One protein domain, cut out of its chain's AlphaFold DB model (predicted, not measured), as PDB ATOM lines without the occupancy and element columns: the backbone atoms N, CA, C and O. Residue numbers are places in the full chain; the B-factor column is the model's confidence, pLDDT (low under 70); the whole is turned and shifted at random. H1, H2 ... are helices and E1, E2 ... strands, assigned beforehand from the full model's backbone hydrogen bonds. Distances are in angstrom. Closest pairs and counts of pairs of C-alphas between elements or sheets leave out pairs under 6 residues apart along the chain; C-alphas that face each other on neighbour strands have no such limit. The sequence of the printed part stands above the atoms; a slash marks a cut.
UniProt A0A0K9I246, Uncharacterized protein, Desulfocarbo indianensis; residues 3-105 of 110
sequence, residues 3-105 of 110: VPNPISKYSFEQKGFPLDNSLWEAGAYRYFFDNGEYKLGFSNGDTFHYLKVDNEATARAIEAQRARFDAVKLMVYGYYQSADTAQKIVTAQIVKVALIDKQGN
ATOM      1  N   VAL A   3     -32.094  30.607  12.417       71.12
ATOM      2  CA  VAL A   3     -33.238  31.369  11.885       71.12
ATOM      3  C   VAL A   3     -34.457  30.430  11.787       71.12
ATOM      4  O   VAL A   3     -34.327  29.379  11.151       71.12
ATOM      5  N   PRO A   4     -35.606  30.736  12.429       66.25
ATOM      6  CA  PRO A   4     -36.843  29.970  12.261       66.25
ATOM      7  C   PRO A   4     -37.495  30.287  10.907       66.25
ATOM      8  O   PRO A   4     -37.399  31.417  10.444       66.25
ATOM      9  N   ASN A   5     -38.160  29.303  10.290       74.56
ATOM     10  CA  ASN A   5     -38.744  29.407   8.941       74.56
ATOM     11  C   ASN A   5     -37.804  30.078   7.919       74.56
ATOM     12  O   ASN A   5     -38.194  31.025   7.242       74.56
ATOM     13  N   PRO A   6     -36.556  29.602   7.804       83.38
ATOM     14  CA  PRO A   6     -35.490  30.363   7.160       83.38
ATOM     15  C   PRO A   6     -35.574  30.423   5.633       83.38
ATOM     16  O   PRO A   6     -34.760  31.104   5.012       83.38
ATOM     17  N   ILE A   7     -36.485  29.650   5.038       90.88
ATOM     18  CA  ILE A   7     -36.625  29.484   3.596       90.88
ATOM     19  C   ILE A   7     -38.079  29.653   3.161       90.88
ATOM     20  O   ILE A   7     -39.004  29.136   3.794       90.88
ATOM     21  N   SER A   8     -38.266  30.327   2.030       91.25
ATOM     22  CA  SER A   8     -39.540  30.372   1.303       91.25
ATOM     23  C   SER A   8     -39.676  29.186   0.338       91.25
ATOM     24  O   SER A   8     -38.839  28.290   0.335       91.25
ATOM     25  N   LYS A   9     -40.751  29.139  -0.462       93.12
ATOM     26  CA  LYS A   9     -40.940  28.105  -1.499       93.12
ATOM     27  C   LYS A   9     -39.776  28.096  -2.494       93.12
ATOM     28  O   LYS A   9     -39.275  29.162  -2.850       93.12
ATOM     29  N   TYR A  10     -39.402  26.911  -2.974       95.12
ATOM     30  CA  TYR A  10     -38.372  26.756  -4.000       95.12
ATOM     31  C   TYR A  10     -38.682  27.574  -5.266       95.12
ATOM     32  O   TYR A  10     -39.792  27.517  -5.801       95.12
ATOM     33  N   SER A  11     -37.684  28.304  -5.764       95.38
ATOM     34  CA  SER A  11     -37.728  28.996  -7.051       95.38
ATOM     35  C   SER A  11     -37.035  28.150  -8.114       95.38
ATOM     36  O   SER A  11     -35.831  27.915  -8.040       95.38
ATOM     37  N   PHE A  12     -37.790  27.720  -9.128       92.88
ATOM     38  CA  PHE A  12     -37.246  26.975 -10.269       92.88
ATOM     39  C   PHE A  12     -36.378  27.845 -11.182       92.88
ATOM     40  O   PHE A  12     -35.413  27.352 -11.756       92.88
ATOM     41  N   GLU A  13     -36.694  29.139 -11.289       94.12
ATOM     42  CA  GLU A  13     -35.908  30.100 -12.067       94.12
ATOM     43  C   GLU A  13     -34.520  30.305 -11.444       94.12
ATOM     44  O   GLU A  13     -33.507  30.236 -12.133       94.12
ATOM     45  N   GLN A  14     -34.479  30.486 -10.121       94.56
ATOM     46  CA  GLN A  14     -33.243  30.743  -9.373       94.56
ATOM     47  C   GLN A  14     -32.551  29.458  -8.891       94.56
ATOM     48  O   GLN A  14     -31.475  29.520  -8.298       94.56
ATOM     49  N   LYS A  15     -33.176  28.295  -9.125       95.25
ATOM     50  CA  LYS A  15     -32.746  26.966  -8.660       95.25
ATOM     51  C   LYS A  15     -32.366  26.941  -7.178       95.25
ATOM     52  O   LYS A  15     -31.339  26.394  -6.775       95.25
ATOM     53  N   GLY A  16     -33.193  27.560  -6.345       95.62
ATOM     54  CA  GLY A  16     -32.865  27.734  -4.938       95.62
ATOM     55  C   GLY A  16     -34.039  28.154  -4.076       95.62
ATOM     56  O   GLY A  16     -35.106  28.535  -4.559       95.62
ATOM     57  N   PHE A  17     -33.817  28.091  -2.770       94.94
ATOM     58  CA  PHE A  17     -34.760  28.569  -1.772       94.94
ATOM     59  C   PHE A  17     -34.440  30.024  -1.422       94.94
ATOM     60  O   PHE A  17     -33.314  30.281  -0.989       94.94
ATOM     61  N   PRO A  18     -35.387  30.969  -1.569       94.44
ATOM     62  CA  PRO A  18     -35.196  32.320  -1.061       94.44
ATOM     63  C   PRO A  18     -34.971  32.264   0.451       94.44
ATOM     64  O   PRO A  18     -35.762  31.634   1.163       94.44
ATOM     65  N   LEU A  19     -33.896  32.895   0.918       92.06
ATOM     66  CA  LEU A  19     -33.570  32.996   2.336       92.06
ATOM     67  C   LEU A  19     -34.319  34.159   2.993       92.06
ATOM     68  O   LEU A  19     -34.766  35.089   2.323       92.06
ATOM     69  N   ASP A  20     -34.451  34.100   4.316       85.25
ATOM     70  CA  ASP A  20     -35.002  35.186   5.129       85.25
ATOM     71  C   ASP A  20     -34.261  36.514   4.884       85.25
ATOM     72  O   ASP A  20     -33.026  36.565   4.874       85.25
ATOM     73  N   ASN A  21     -35.023  37.592   4.688       81.75
ATOM     74  CA  ASN A  21     -34.487  38.897   4.308       81.75
ATOM     75  C   ASN A  21     -33.624  39.552   5.392       81.75
ATOM     76  O   ASN A  21     -32.750  40.354   5.061       81.75
ATOM     77  N   SER A  22     -33.767  39.139   6.659       78.75
ATOM     78  CA  SER A  22     -32.905  39.603   7.752       78.75
ATOM     79  C   SER A  22     -31.432  39.213   7.580       78.75
ATOM     80  O   SER A  22     -30.582  39.674   8.343       78.75
ATOM     81  N   LEU A  23     -31.117  38.362   6.596       81.19
ATOM     82  CA  LEU A  23     -29.750  38.005   6.236       81.19
ATOM     83  C   LEU A  23     -29.153  38.881   5.142       81.19
ATOM     84  O   LEU A  23     -27.942  39.062   5.160       81.19
ATOM     85  N   TRP A  24     -29.956  39.362   4.189       83.31
ATOM     86  CA  TRP A  24     -29.446  39.847   2.902       83.31
ATOM     87  C   TRP A  24     -29.903  41.244   2.498       83.31
ATOM     88  O   TRP A  24     -29.324  41.821   1.579       83.31
ATOM     89  N   GLU A  25     -30.918  41.815   3.149       85.19
ATOM     90  CA  GLU A  25     -31.278  43.209   2.890       85.19
ATOM     91  C   GLU A  25     -30.208  44.160   3.445       85.19
ATOM     92  O   GLU A  25     -29.655  43.963   4.530       85.19
ATOM     93  N   ALA A  26     -29.917  45.227   2.703       78.88
ATOM     94  CA  ALA A  26     -29.003  46.261   3.168       78.88
ATOM     95  C   ALA A  26     -29.541  46.902   4.457       78.88
ATOM     96  O   ALA A  26     -30.681  47.359   4.512       78.88
ATOM     97  N   GLY A  27     -28.712  46.936   5.503       82.06
ATOM     98  CA  GLY A  27     -29.128  47.428   6.817       82.06
ATOM     99  C   GLY A  27     -30.019  46.457   7.598       82.06
ATOM    100  O   GLY A  27     -30.494  46.827   8.671       82.06
ATOM    101  N   ALA A  28     -30.223  45.227   7.112       86.38
ATOM    102  CA  ALA A  28     -30.858  44.179   7.891       86.38
ATOM    103  C   ALA A  28     -30.026  43.826   9.127       86.38
ATOM    104  O   ALA A  28     -28.793  43.773   9.100       86.38
ATOM    105  N   TYR A  29     -30.727  43.554  10.221       88.69
ATOM    106  CA  TYR A  29     -30.120  43.095  11.455       88.69
ATOM    107  C   TYR A  29     -31.063  42.168  12.211       88.69
ATOM    108  O   TYR A  29     -32.287  42.221  12.071       88.69
ATOM    109  N   ARG A  30     -30.480  41.334  13.068       88.81
ATOM    110  CA  ARG A  30     -31.205  40.479  14.006       88.81
ATOM    111  C   ARG A  30     -30.860  40.879  15.427       88.81
ATOM    112  O   ARG A  30     -29.699  41.120  15.741       88.81
ATOM    113  N   TYR A  31     -31.868  40.936  16.281       89.12
ATOM    114  CA  TYR A  31     -31.671  41.167  17.705       89.12
ATOM    115  C   TYR A  31     -31.131  39.911  18.388       89.12
ATOM    116  O   TYR A  31     -31.508  38.790  18.026       89.12
ATOM    117  N   PHE A  32     -30.278  40.093  19.394       85.00
ATOM    118  CA  PHE A  32     -29.934  39.003  20.301       85.00
ATOM    119  C   PHE A  32     -31.131  38.713  21.211       85.00
ATOM    120  O   PHE A  32     -31.734  39.625  21.772       85.00
ATOM    121  N   PHE A  33     -31.500  37.437  21.329       79.44
ATOM    122  CA  PHE A  33     -32.703  37.022  22.058       79.44
ATOM    123  C   PHE A  33     -32.617  37.331  23.560       79.44
ATOM    124  O   PHE A  33     -33.597  37.734  24.174       79.44
ATOM    125  N   ASP A  34     -31.434  37.154  24.137       85.81
ATOM    126  CA  ASP A  34     -31.097  37.413  25.535       85.81
ATOM    127  C   ASP A  34     -30.726  38.878  25.808       85.81
ATOM    128  O   ASP A  34     -30.712  39.305  26.961       85.81
ATOM    129  N   ASN A  35     -30.443  39.659  24.761       87.19
ATOM    130  CA  ASN A  35     -30.006  41.044  24.884       87.19
ATOM    131  C   ASN A  35     -30.503  41.909  23.714       87.19
ATOM    132  O   ASN A  35     -29.750  42.281  22.812       87.19
ATOM    133  N   GLY A  36     -31.798  42.232  23.746       87.50
ATOM    134  CA  GLY A  36     -32.516  42.900  22.654       87.50
ATOM    135  C   GLY A  36     -32.069  44.329  22.327       87.50
ATOM    136  O   GLY A  36     -32.558  44.909  21.365       87.50
ATOM    137  N   GLU A  37     -31.140  44.913  23.086       92.00
ATOM    138  CA  GLU A  37     -30.512  46.184  22.712       92.00
ATOM    139  C   GLU A  37     -29.417  46.013  21.654       92.00
ATOM    140  O   GLU A  37     -29.101  46.963  20.938       92.00
ATOM    141  N   TYR A  38     -28.834  44.817  21.568       92.62
ATOM    142  CA  TYR A  38     -27.746  44.511  20.654       92.62
ATOM    143  C   TYR A  38     -28.286  43.886  19.376       92.62
ATOM    144  O   TYR A  38     -29.281  43.152  19.362       92.62
ATOM    145  N   LYS A  39     -27.578  44.158  18.285       93.75
ATOM    146  CA  LYS A  39     -27.960  43.757  16.935       93.75
ATOM    147  C   LYS A  39     -26.799  43.067  16.234       93.75
ATOM    148  O   LYS A  39     -25.642  43.425  16.437       93.75
ATOM    149  N   LEU A  40     -27.122  42.111  15.374       91.81
ATOM    150  CA  LEU A  40     -26.197  41.416  14.492       91.81
ATOM    151  C   LEU A  40     -26.591  41.672  13.038       91.81
ATOM    152  O   LEU A  40     -27.684  41.286  12.632       91.81
ATOM    153  N   GLY A  41     -25.705  42.307  12.276       92.94
ATOM    154  CA  GLY A  41     -25.836  42.508  10.833       92.94
ATOM    155  C   GLY A  41     -24.790  41.726  10.039       92.94
ATOM    156  O   GLY A  41     -23.815  41.213  10.601       92.94
ATOM    157  N   PHE A  42     -24.984  41.664   8.722       92.75
ATOM    158  CA  PHE A  42     -24.062  41.011   7.793       92.75
ATOM    159  C   PHE A  42     -23.608  41.948   6.683       92.75
ATOM    160  O   PHE A  42     -24.426  42.617   6.060       92.75
ATOM    161  N   SER A  43     -22.305  41.978   6.411       93.12
ATOM    162  CA  SER A  43     -21.725  42.858   5.387       93.12
ATOM    163  C   SER A  43     -21.778  42.309   3.966       93.12
ATOM    164  O   SER A  43     -21.708  43.085   3.022       93.12
ATOM    165  N   ASN A  44     -21.890  40.990   3.815       93.06
ATOM    166  CA  ASN A  44     -21.978  40.286   2.531       93.06
ATOM    167  C   ASN A  44     -23.276  39.477   2.407       93.06
ATOM    168  O   ASN A  44     -23.318  38.449   1.728       93.06
ATOM    169  N   GLY A  45     -24.308  39.900   3.137       89.75
ATOM    170  CA  GLY A  45     -25.600  39.230   3.183       89.75
ATOM    171  C   GLY A  45     -26.266  39.103   1.815       89.75
ATOM    172  O   GLY A  45     -26.849  38.068   1.512       89.75
ATOM    173  N   ASP A  46     -26.121  40.123   0.974       90.31
ATOM    174  CA  ASP A  46     -26.611  40.201  -0.407       90.31
ATOM    175  C   ASP A  46     -26.200  38.987  -1.257       90.31
ATOM    176  O   ASP A  46     -26.964  38.473  -2.066       90.31
ATOM    177  N   THR A  47     -25.029  38.405  -1.018       90.62
ATOM    178  CA  THR A  47     -24.612  37.194  -1.749       90.62
ATOM    179  C   THR A  47     -25.413  35.929  -1.384       90.62
ATOM    180  O   THR A  47     -25.301  34.904  -2.059       90.62
ATOM    181  N   PHE A  48     -26.274  36.001  -0.362       91.56
ATOM    182  CA  PHE A  48     -27.064  34.898   0.190       91.56
ATOM    183  C   PHE A  48     -28.583  35.118   0.062       91.56
ATOM    184  O   PHE A  48     -29.349  34.585   0.859       91.56
ATOM    185  N   HIS A  49     -29.055  35.849  -0.957       92.00
ATOM    186  CA  HIS A  49     -30.498  35.951  -1.254       92.00
ATOM    187  C   HIS A  49     -31.178  34.581  -1.417       92.00
ATOM    188  O   HIS A  49     -32.333  34.392  -1.027       92.00
ATOM    189  N   TYR A  50     -30.457  33.616  -1.994       94.62
ATOM    190  CA  TYR A  50     -30.937  32.264  -2.252       94.62
ATOM    191  C   TYR A  50     -29.938  31.230  -1.740       94.62
ATOM    192  O   TYR A  50     -28.731  31.362  -1.949       94.62
ATOM    193  N   LEU A  51     -30.464  30.161  -1.143       95.06
ATOM    194  CA  LEU A  51     -29.737  28.916  -0.942       95.06
ATOM    195  C   LEU A  51     -29.891  28.061  -2.197       95.06
ATOM    196  O   LEU A  51     -30.976  27.532  -2.462       95.06
ATOM    197  N   LYS A  52     -28.815  27.938  -2.972       95.31
ATOM    198  CA  LYS A  52     -28.815  27.164  -4.213       95.31
ATOM    199  C   LYS A  52     -28.978  25.675  -3.929       95.31
ATOM    200  O   LYS A  52     -28.302  25.110  -3.073       95.31
ATOM    201  N   VAL A  53     -29.883  25.043  -4.671       95.69
ATOM    202  CA  VAL A  53     -30.131  23.600  -4.645       95.69
ATOM    203  C   VAL A  53     -30.439  23.166  -6.075       95.69
ATOM    204  O   VAL A  53     -31.597  23.121  -6.486       95.69
ATOM    205  N   ASP A  54     -29.391  22.867  -6.844       93.44
ATOM    206  CA  ASP A  54     -29.511  22.518  -8.268       93.44
ATOM    207  C   ASP A  54     -30.142  21.139  -8.504       93.44
ATOM    208  O   ASP A  54     -30.749  20.889  -9.547       93.44
ATOM    209  N   ASN A  55     -30.007  20.222  -7.543       94.31
ATOM    210  CA  ASN A  55     -30.610  18.898  -7.626       94.31
ATOM    211  C   ASN A  55     -32.101  18.973  -7.264       94.31
ATOM    212  O   ASN A  55     -32.463  19.166  -6.101       94.31
ATOM    213  N   GLU A  56     -32.973  18.756  -8.248       91.88
ATOM    214  CA  GLU A  56     -34.420  18.823  -8.036       91.88
ATOM    215  C   GLU A  56     -34.960  17.771  -7.059       91.88
ATOM    216  O   GLU A  56     -35.963  18.017  -6.391       91.88
ATOM    217  N   ALA A  57     -34.347  16.586  -6.969       94.06
ATOM    218  CA  ALA A  57     -34.774  15.575  -6.003       94.06
ATOM    219  C   ALA A  57     -34.515  16.067  -4.570       94.06
ATOM    220  O   ALA A  57     -35.395  15.962  -3.714       94.06
ATOM    221  N   THR A  58     -33.359  16.698  -4.340       93.81
ATOM    222  CA  THR A  58     -33.036  17.367  -3.073       93.81
ATOM    223  C   THR A  58     -33.990  18.528  -2.797       93.81
ATOM    224  O   THR A  58     -34.530  18.625  -1.696       93.81
ATOM    225  N   ALA A  59     -34.267  19.373  -3.794       95.50
ATOM    226  CA  ALA A  59     -35.205  20.487  -3.649       95.50
ATOM    227  C   ALA A  59     -36.614  20.005  -3.262       95.50
ATOM    228  O   ALA A  59     -37.211  20.523  -2.320       95.50
ATOM    229  N   ARG A  60     -37.128  18.953  -3.915       94.06
ATOM    230  CA  ARG A  60     -38.426  18.347  -3.571       94.06
ATOM    231  C   ARG A  60     -38.447  17.790  -2.146       94.06
ATOM    232  O   ARG A  60     -39.451  17.954  -1.455       94.06
ATOM    233  N   ALA A  61     -37.360  17.166  -1.691       92.56
ATOM    234  CA  ALA A  61     -37.259  16.658  -0.324       92.56
ATOM    235  C   ALA A  61     -37.295  17.791   0.718       92.56
ATOM    236  O   ALA A  61     -38.044  17.705   1.691       92.56
ATOM    237  N   ILE A  62     -36.550  18.877   0.484       93.44
ATOM    238  CA  ILE A  62     -36.552  20.064   1.354       93.44
ATOM    239  C   ILE A  62     -37.935  20.729   1.367       93.44
ATOM    240  O   ILE A  62     -38.453  21.053   2.434       93.44
ATOM    241  N   GLU A  63     -38.577  20.887   0.205       92.62
ATOM    242  CA  GLU A  63     -39.920  21.472   0.095       92.62
ATOM    243  C   GLU A  63     -40.964  20.632   0.850       92.62
ATOM    244  O   GLU A  63     -41.823  21.183   1.539       92.62
ATOM    245  N   ALA A  64     -40.860  19.299   0.793       91.00
ATOM    246  CA  ALA A  64     -41.731  18.399   1.545       91.00
ATOM    247  C   ALA A  64     -41.560  18.552   3.066       91.00
ATOM    248  O   ALA A  64     -42.554  18.516   3.791       91.00
ATOM    249  N   GLN A  65     -40.329  18.756   3.552       89.50
ATOM    250  CA  GLN A  65     -40.076  19.049   4.969       89.50
ATOM    251  C   GLN A  65     -40.638  20.422   5.361       89.50
ATOM    252  O   GLN A  65     -41.402  20.527   6.323       89.50
ATOM    253  N   ARG A  66     -40.357  21.463   4.563       88.62
ATOM    254  CA  ARG A  66     -40.884  22.824   4.761       88.62
ATOM    255  C   ARG A  66     -42.415  22.831   4.854       88.62
ATOM    256  O   ARG A  66     -42.978  23.470   5.738       88.62
ATOM    257  N   ALA A  67     -43.094  22.105   3.964       86.50
ATOM    258  CA  ALA A  67     -44.555  22.032   3.905       86.50
ATOM    259  C   ALA A  67     -45.193  21.347   5.126       86.50
ATOM    260  O   ALA A  67     -46.347  21.622   5.444       86.50
ATOM    261  N   ARG A  68     -44.456  20.471   5.818       84.44
ATOM    262  CA  ARG A  68     -44.922  19.779   7.031       84.44
ATOM    263  C   ARG A  68     -44.704  20.581   8.308       84.44
ATOM    264  O   ARG A  68     -45.003  20.072   9.383       84.44
ATOM    265  N   PHE A  69     -44.161  21.796   8.201       70.25
ATOM    266  CA  PHE A  69     -43.626  22.540   9.343       70.25
ATOM    267  C   PHE A  69     -42.596  21.716  10.138       70.25
ATOM    268  O   PHE A  69     -42.382  21.966  11.325       70.25
ATOM    269  N   ASP A  70     -41.939  20.739   9.493       69.38
ATOM    270  CA  ASP A  70     -40.763  20.105  10.076       69.38
ATOM    271  C   ASP A  70     -39.714  21.210  10.225       69.38
ATOM    272  O   ASP A  70     -39.446  21.959   9.284       69.38
ATOM    273  N   ALA A  71     -39.179  21.358  11.440       72.12
ATOM    274  CA  ALA A  71     -38.316  22.465  11.829       72.12
ATOM    275  C   ALA A  71     -36.956  22.409  11.110       72.12
ATOM    276  O   ALA A  71     -35.942  22.050  11.710       72.12
ATOM    277  N   VAL A  72     -36.931  22.772   9.827       86.31
ATOM    278  CA  VAL A  72     -35.700  23.089   9.111       86.31
ATOM    279  C   VAL A  72     -35.132  24.379   9.688       86.31
ATOM    280  O   VAL A  72     -35.840  25.366   9.905       86.31
ATOM    281  N   LYS A  73     -33.840  24.356   9.986       88.88
ATOM    282  CA  LYS A  73     -33.120  25.467  10.603       88.88
ATOM    283  C   LYS A  73     -32.027  25.910   9.658       88.88
ATOM    284  O   LYS A  73     -31.331  25.082   9.081       88.88
ATOM    285  N   LEU A  74     -31.828  27.215   9.545       91.12
ATOM    286  CA  LEU A  74     -30.666  27.745   8.847       91.12
ATOM    287  C   LEU A  74     -29.589  28.083   9.862       91.12
ATOM    288  O   LEU A  74     -29.813  28.865  10.790       91.12
ATOM    289  N   MET A  75     -28.431  27.468   9.674       91.69
ATOM    290  CA  MET A  75     -27.202  27.775  10.376       91.69
ATOM    291  C   MET A  75     -26.380  28.745   9.541       91.69
ATOM    292  O   MET A  75     -25.928  28.408   8.449       91.69
ATOM    293  N   VAL A  76     -26.162  29.934  10.093       92.12
ATOM    294  CA  VAL A  76     -25.265  30.936   9.514       92.12
ATOM    295  C   VAL A  76     -23.953  30.915  10.282       92.12
ATOM    296  O   VAL A  76     -23.946  31.129  11.504       92.12
ATOM    297  N   TYR A  77     -22.871  30.640   9.560       93.38
ATOM    298  CA  TYR A  77     -21.496  30.706  10.034       93.38
ATOM    299  C   TYR A  77     -20.897  32.014   9.541       93.38
ATOM    300  O   TYR A  77     -20.937  32.305   8.347       93.38
ATOM    301  N   GLY A  78     -20.327  32.790  10.451       92.75
ATOM    302  CA  GLY A  78     -19.668  34.035  10.104       92.75
ATOM    303  C   GLY A  78     -18.547  34.354  11.074       92.75
ATOM    304  O   GLY A  78     -18.503  33.802  12.175       92.75
ATOM    305  N   TYR A  79     -17.653  35.242  10.656       94.50
ATOM    306  CA  TYR A  79     -16.635  35.818  11.525       94.50
ATOM    307  C   TYR A  79     -16.951  37.282  11.816       94.50
ATOM    308  O   TYR A  79     -17.608  37.966  11.032       94.50
ATOM    309  N   TYR A  80     -16.483  37.747  12.967       95.19
ATOM    310  CA  TYR A  80     -16.588  39.142  13.371       95.19
ATOM    311  C   TYR A  80     -15.845  40.056  12.387       95.19
ATOM    312  O   TYR A  80     -14.679  39.807  12.093       95.19
ATOM    313  N   GLN A  81     -16.487  41.135  11.940       95.44
ATOM    314  CA  GLN A  81     -15.852  42.137  11.086       95.44
ATOM    315  C   GLN A  81     -15.688  43.485  11.792       95.44
ATOM    316  O   GLN A  81     -14.605  44.065  11.755       95.44
ATOM    317  N   SER A  82     -16.745  43.998  12.425       95.94
ATOM    318  CA  SER A  82     -16.710  45.291  13.117       95.94
ATOM    319  C   SER A  82     -17.812  45.415  14.169       95.94
ATOM    320  O   SER A  82     -18.745  44.611  14.217       95.94
ATOM    321  N   ALA A  83     -17.702  46.437  15.021       95.38
ATOM    322  CA  ALA A  83     -18.727  46.813  15.982       95.38
ATOM    323  C   ALA A  83     -18.934  48.334  15.984       95.38
ATOM    324  O   ALA A  83     -17.968  49.095  16.023       95.38
ATOM    325  N   ASP A  84     -20.195  48.755  15.988       94.81
ATOM    326  CA  ASP A  84     -20.628  50.120  16.271       94.81
ATOM    327  C   ASP A  84     -21.207  50.153  17.687       94.81
ATOM    328  O   ASP A  84     -22.293  49.631  17.957       94.81
ATOM    329  N   THR A  85     -20.464  50.753  18.615       93.31
ATOM    330  CA  THR A  85     -20.849  50.830  20.029       93.31
ATOM    331  C   THR A  85     -21.919  51.882  20.301       93.31
ATOM    332  O   THR A  85     -22.660  51.739  21.273       93.31
ATOM    333  N   ALA A  86     -22.049  52.904  19.450       94.75
ATOM    334  CA  ALA A  86     -23.096  53.911  19.577       94.75
ATOM    335  C   ALA A  86     -24.459  53.331  19.176       94.75
ATOM    336  O   ALA A  86     -25.464  53.601  19.830       94.75
ATOM    337  N   GLN A  87     -24.480  52.494  18.135       93.12
ATOM    338  CA  GLN A  87     -25.691  51.827  17.644       93.12
ATOM    339  C   GLN A  87     -25.918  50.430  18.241       93.12
ATOM    340  O   GLN A  87     -26.967  49.831  17.993       93.12
ATOM    341  N   LYS A  88     -24.960  49.911  19.022       95.50
ATOM    342  CA  LYS A  88     -24.962  48.550  19.594       95.50
ATOM    343  C   LYS A  88     -25.090  47.459  18.513       95.50
ATOM    344  O   LYS A  88     -25.790  46.461  18.694       95.50
ATOM    345  N   ILE A  89     -24.416  47.647  17.377       93.94
ATOM    346  CA  ILE A  89     -24.438  46.722  16.233       93.94
ATOM    347  C   ILE A  89     -23.096  46.002  16.123       93.94
ATOM    348  O   ILE A  89     -22.046  46.637  16.085       93.94
ATOM    349  N   VAL A  90     -23.135  44.678  16.003       93.50
ATOM    350  CA  VAL A  90     -22.013  43.859  15.537       93.50
ATOM    351  C   VAL A  90     -22.254  43.498  14.078       93.50
ATOM    352  O   VAL A  90     -23.312  42.974  13.733       93.50
ATOM    353  N   THR A  91     -21.262  43.736  13.229       94.25
ATOM    354  CA  THR A  91     -21.273  43.310  11.828       94.25
ATOM    355  C   THR A  91     -20.384  42.087  11.674       94.25
ATOM    356  O   THR A  91     -19.211  42.094  12.063       94.25
ATOM    357  N   ALA A  92     -20.941  41.027  11.098       94.38
ATOM    358  CA  ALA A  92     -20.219  39.816  10.739       94.38
ATOM    359  C   ALA A  92     -20.139  39.656   9.218       94.38
ATOM    360  O   ALA A  92     -20.963  40.183   8.473       94.38
ATOM    361  N   GLN A  93     -19.172  38.870   8.761       94.50
ATOM    362  CA  GLN A  93     -19.124  38.395   7.385       94.50
ATOM    363  C   GLN A  93     -19.517  36.917   7.355       94.50
ATOM    364  O   GLN A  93     -18.950  36.104   8.089       94.50
ATOM    365  N   ILE A  94     -20.505  36.573   6.533       93.50
ATOM    366  CA  ILE A  94     -20.972  35.202   6.327       93.50
ATOM    367  C   ILE A  94     -19.895  34.425   5.569       93.50
ATOM    368  O   ILE A  94     -19.416  34.865   4.524       93.50
ATOM    369  N   VAL A  95     -19.539  33.257   6.097       94.94
ATOM    370  CA  VAL A  95     -18.592  32.305   5.494       94.94
ATOM    371  C   VAL A  95     -19.320  31.116   4.887       94.94
ATOM    372  O   VAL A  95     -18.857  30.548   3.905       94.94
ATOM    373  N   LYS A  96     -20.429  30.708   5.506       94.56
ATOM    374  CA  LYS A  96     -21.212  29.548   5.092       94.56
ATOM    375  C   LYS A  96     -22.641  29.684   5.588       94.56
ATOM    376  O   LYS A  96     -22.871  30.093   6.731       94.56
ATOM    377  N   VAL A  97     -23.586  29.230   4.779       93.31
ATOM    378  CA  VAL A  97     -24.958  28.963   5.212       93.31
ATOM    379  C   VAL A  97     -25.273  27.486   5.021       93.31
ATOM    380  O   VAL A  97     -24.898  26.878   4.023       93.31
ATOM    381  N   ALA A  98     -25.938  26.877   5.997       94.44
ATOM    382  CA  ALA A  98     -26.366  25.487   5.913       94.44
ATOM    383  C   ALA A  98     -27.809  25.352   6.379       94.44
ATOM    384  O   ALA A  98     -28.155  25.784   7.477       94.44
ATOM    385  N   LEU A  99     -28.638  24.724   5.555       93.12
ATOM    386  CA  LEU A  99     -29.961  24.279   5.953       93.12
ATOM    387  C   LEU A  99     -29.831  22.895   6.579       93.12
ATOM    388  O   LEU A  99     -29.305  21.976   5.949       93.12
ATOM    389  N   ILE A 100     -30.297  22.763   7.813       92.56
ATOM    390  CA  ILE A 100     -30.255  21.516   8.568       92.56
ATOM    391  C   ILE A 100     -31.664  21.053   8.935       92.56
ATOM    392  O   ILE A 100     -32.556  21.878   9.163       92.56
ATOM    393  N   ASP A 101     -31.860  19.740   9.010       89.62
ATOM    394  CA  ASP A 101     -33.087  19.158   9.552       89.62
ATOM    395  C   ASP A 101     -33.098  19.167  11.093       89.62
ATOM    396  O   ASP A 101     -32.154  19.602  11.764       89.62
ATOM    397  N   LYS A 102     -34.193  18.671  11.679       85.94
ATOM    398  CA  LYS A 102     -34.359  18.580  13.136       85.94
ATOM    399  C   LYS A 102     -33.367  17.621  13.808       85.94
ATOM    400  O   LYS A 102     -33.139  17.755  15.007       85.94
ATOM    401  N   GLN A 103     -32.799  16.674  13.062       89.44
ATOM    402  CA  GLN A 103     -31.752  15.759  13.520       89.44
ATOM    403  C   GLN A 103     -30.343  16.360  13.391       89.44
ATOM    404  O   GLN A 103     -29.396  15.793  13.928       89.44
ATOM    405  N   GLY A 104     -30.200  17.512  12.730       89.25
ATOM    406  CA  GLY A 104     -28.922  18.177  12.490       89.25
ATOM    407  C   GLY A 104     -28.224  17.748  11.198       89.25
ATOM    408  O   GLY A 104     -27.082  18.152  10.977       89.25
ATOM    409  N   ASN A 105     -28.877  16.968  10.330       92.50
ATOM    410  CA  ASN A 105     -28.308  16.613   9.033       92.50
ATOM    411  C   ASN A 105     -28.335  17.825   8.103       92.50
ATOM    412  O   ASN A 105     -29.338  18.533   8.026       92.50
TER     413      ASN A 105
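AT A GLANCE: This is residues 3 to 105 of the 110 residues of an uncharacterized protein of Desulfocarbo indianensis (UniProt A0A0K9I246). What does one see first? A long twisted ribbon of two strands, the hairpin of E5 and E6, runs through much of an elongated domain, and the parts that come earlier in the chain are strung along one side of it. The short hairpin of E2 and E3 joins the ribbon toward its turn, with E3 beside E6, while the small two-stranded sheet of E1 and E4 sits nearer the other end, which H2 makes. What is it built of, and how large is it? The printed part has 103 residues, with two named helices and six named strands in the order E1, E2, E3, H1, E4, H2, E5, E6, and its class is mixed, helices and strands. The larger sheet runs E2, E3, E6, E5 and is mixed, and that of E1 and E4 is antiparallel. The whole is compact, with a radius of gyration of the C-alphas of 14.7 A, and spans 47 by 27 by 18 A.

HOW THE PARTS SIT: What stands beside the first strand? E1, residues 16 to 18, is the antiparallel neighbour of E4, residues 50 to 52, with 162 degrees between their directions; N 17 and O 51 are 2.9 A apart, within hydrogen-bond range. The closest C-alphas of E1 and H2, residues 56 to 67, are those of Gly 16 and Ala 59, at 7.7 A. How do the next two strands stand? E2, residues 29 to 31, and E3, residues 39 to 42, form an antiparallel hairpin at 150 degrees, with N 30 and O 40 at 2.8 A, within hydrogen-bond range. E3 is also the parallel neighbour of E6, residues 89 to 100, at 66 degrees, with N 90 and O 39 at 2.8 A and N 92 and O 41 at 2.9 A, both within that range. How do the helices stand to this sheet? H1, residues 45 to 48, only grazes it with its residues 45 to 48; its closest C-alphas with E6 are those of Gly 45 and Ile 94, at 6.9 A. H2 is not on the sheet, and H1 and H2 are apart. In H2 every O i to N i+4 pair is within hydrogen-bond range; H1 is too short for such a pair. How does the last hairpin run? E5, residues 73 to 84, and E6 are an antiparallel hairpin at 163 degrees, with N 75 and O 98 at 2.8 A and N 91 and O 82 at 2.8 A, within hydrogen-bond range. E5 bends by 80 degrees at residue 81 and E6 by 79 degrees at residue 95. The sheet, with edge strands E2 and E5, is only just strongly twisted, its C-alphas lying up to 4.5 A off the best plane.

IN THESE COORDINATES: Where does the first element begin? Residues 3 to 15 hold no named element, and E1 begins with C-alpha 16 at (-32.865, 27.734, -4.938). How long are the longer elements? From first to last C-alpha, H2 measures 16.0 A, E5 28.2 A and E6 27.0 A. Where does the last element end? C-alpha 100 of E6 is at (-30.255, 21.516, 8.568).

THE WHOLE: How far does it reach? The two C-alphas farthest apart, those of Ala 57 and Ala 86, are 47.5 A apart. Is the printed part cut, and are any links long? The printed part, residues 3 to 105, has no cut and no long link; E1 to E2 and E2 to E3 are short links, and the others are tight. Where is confidence low? The mean pLDDT of the printed part is 90.0, and residues 4 and 70 are under 70.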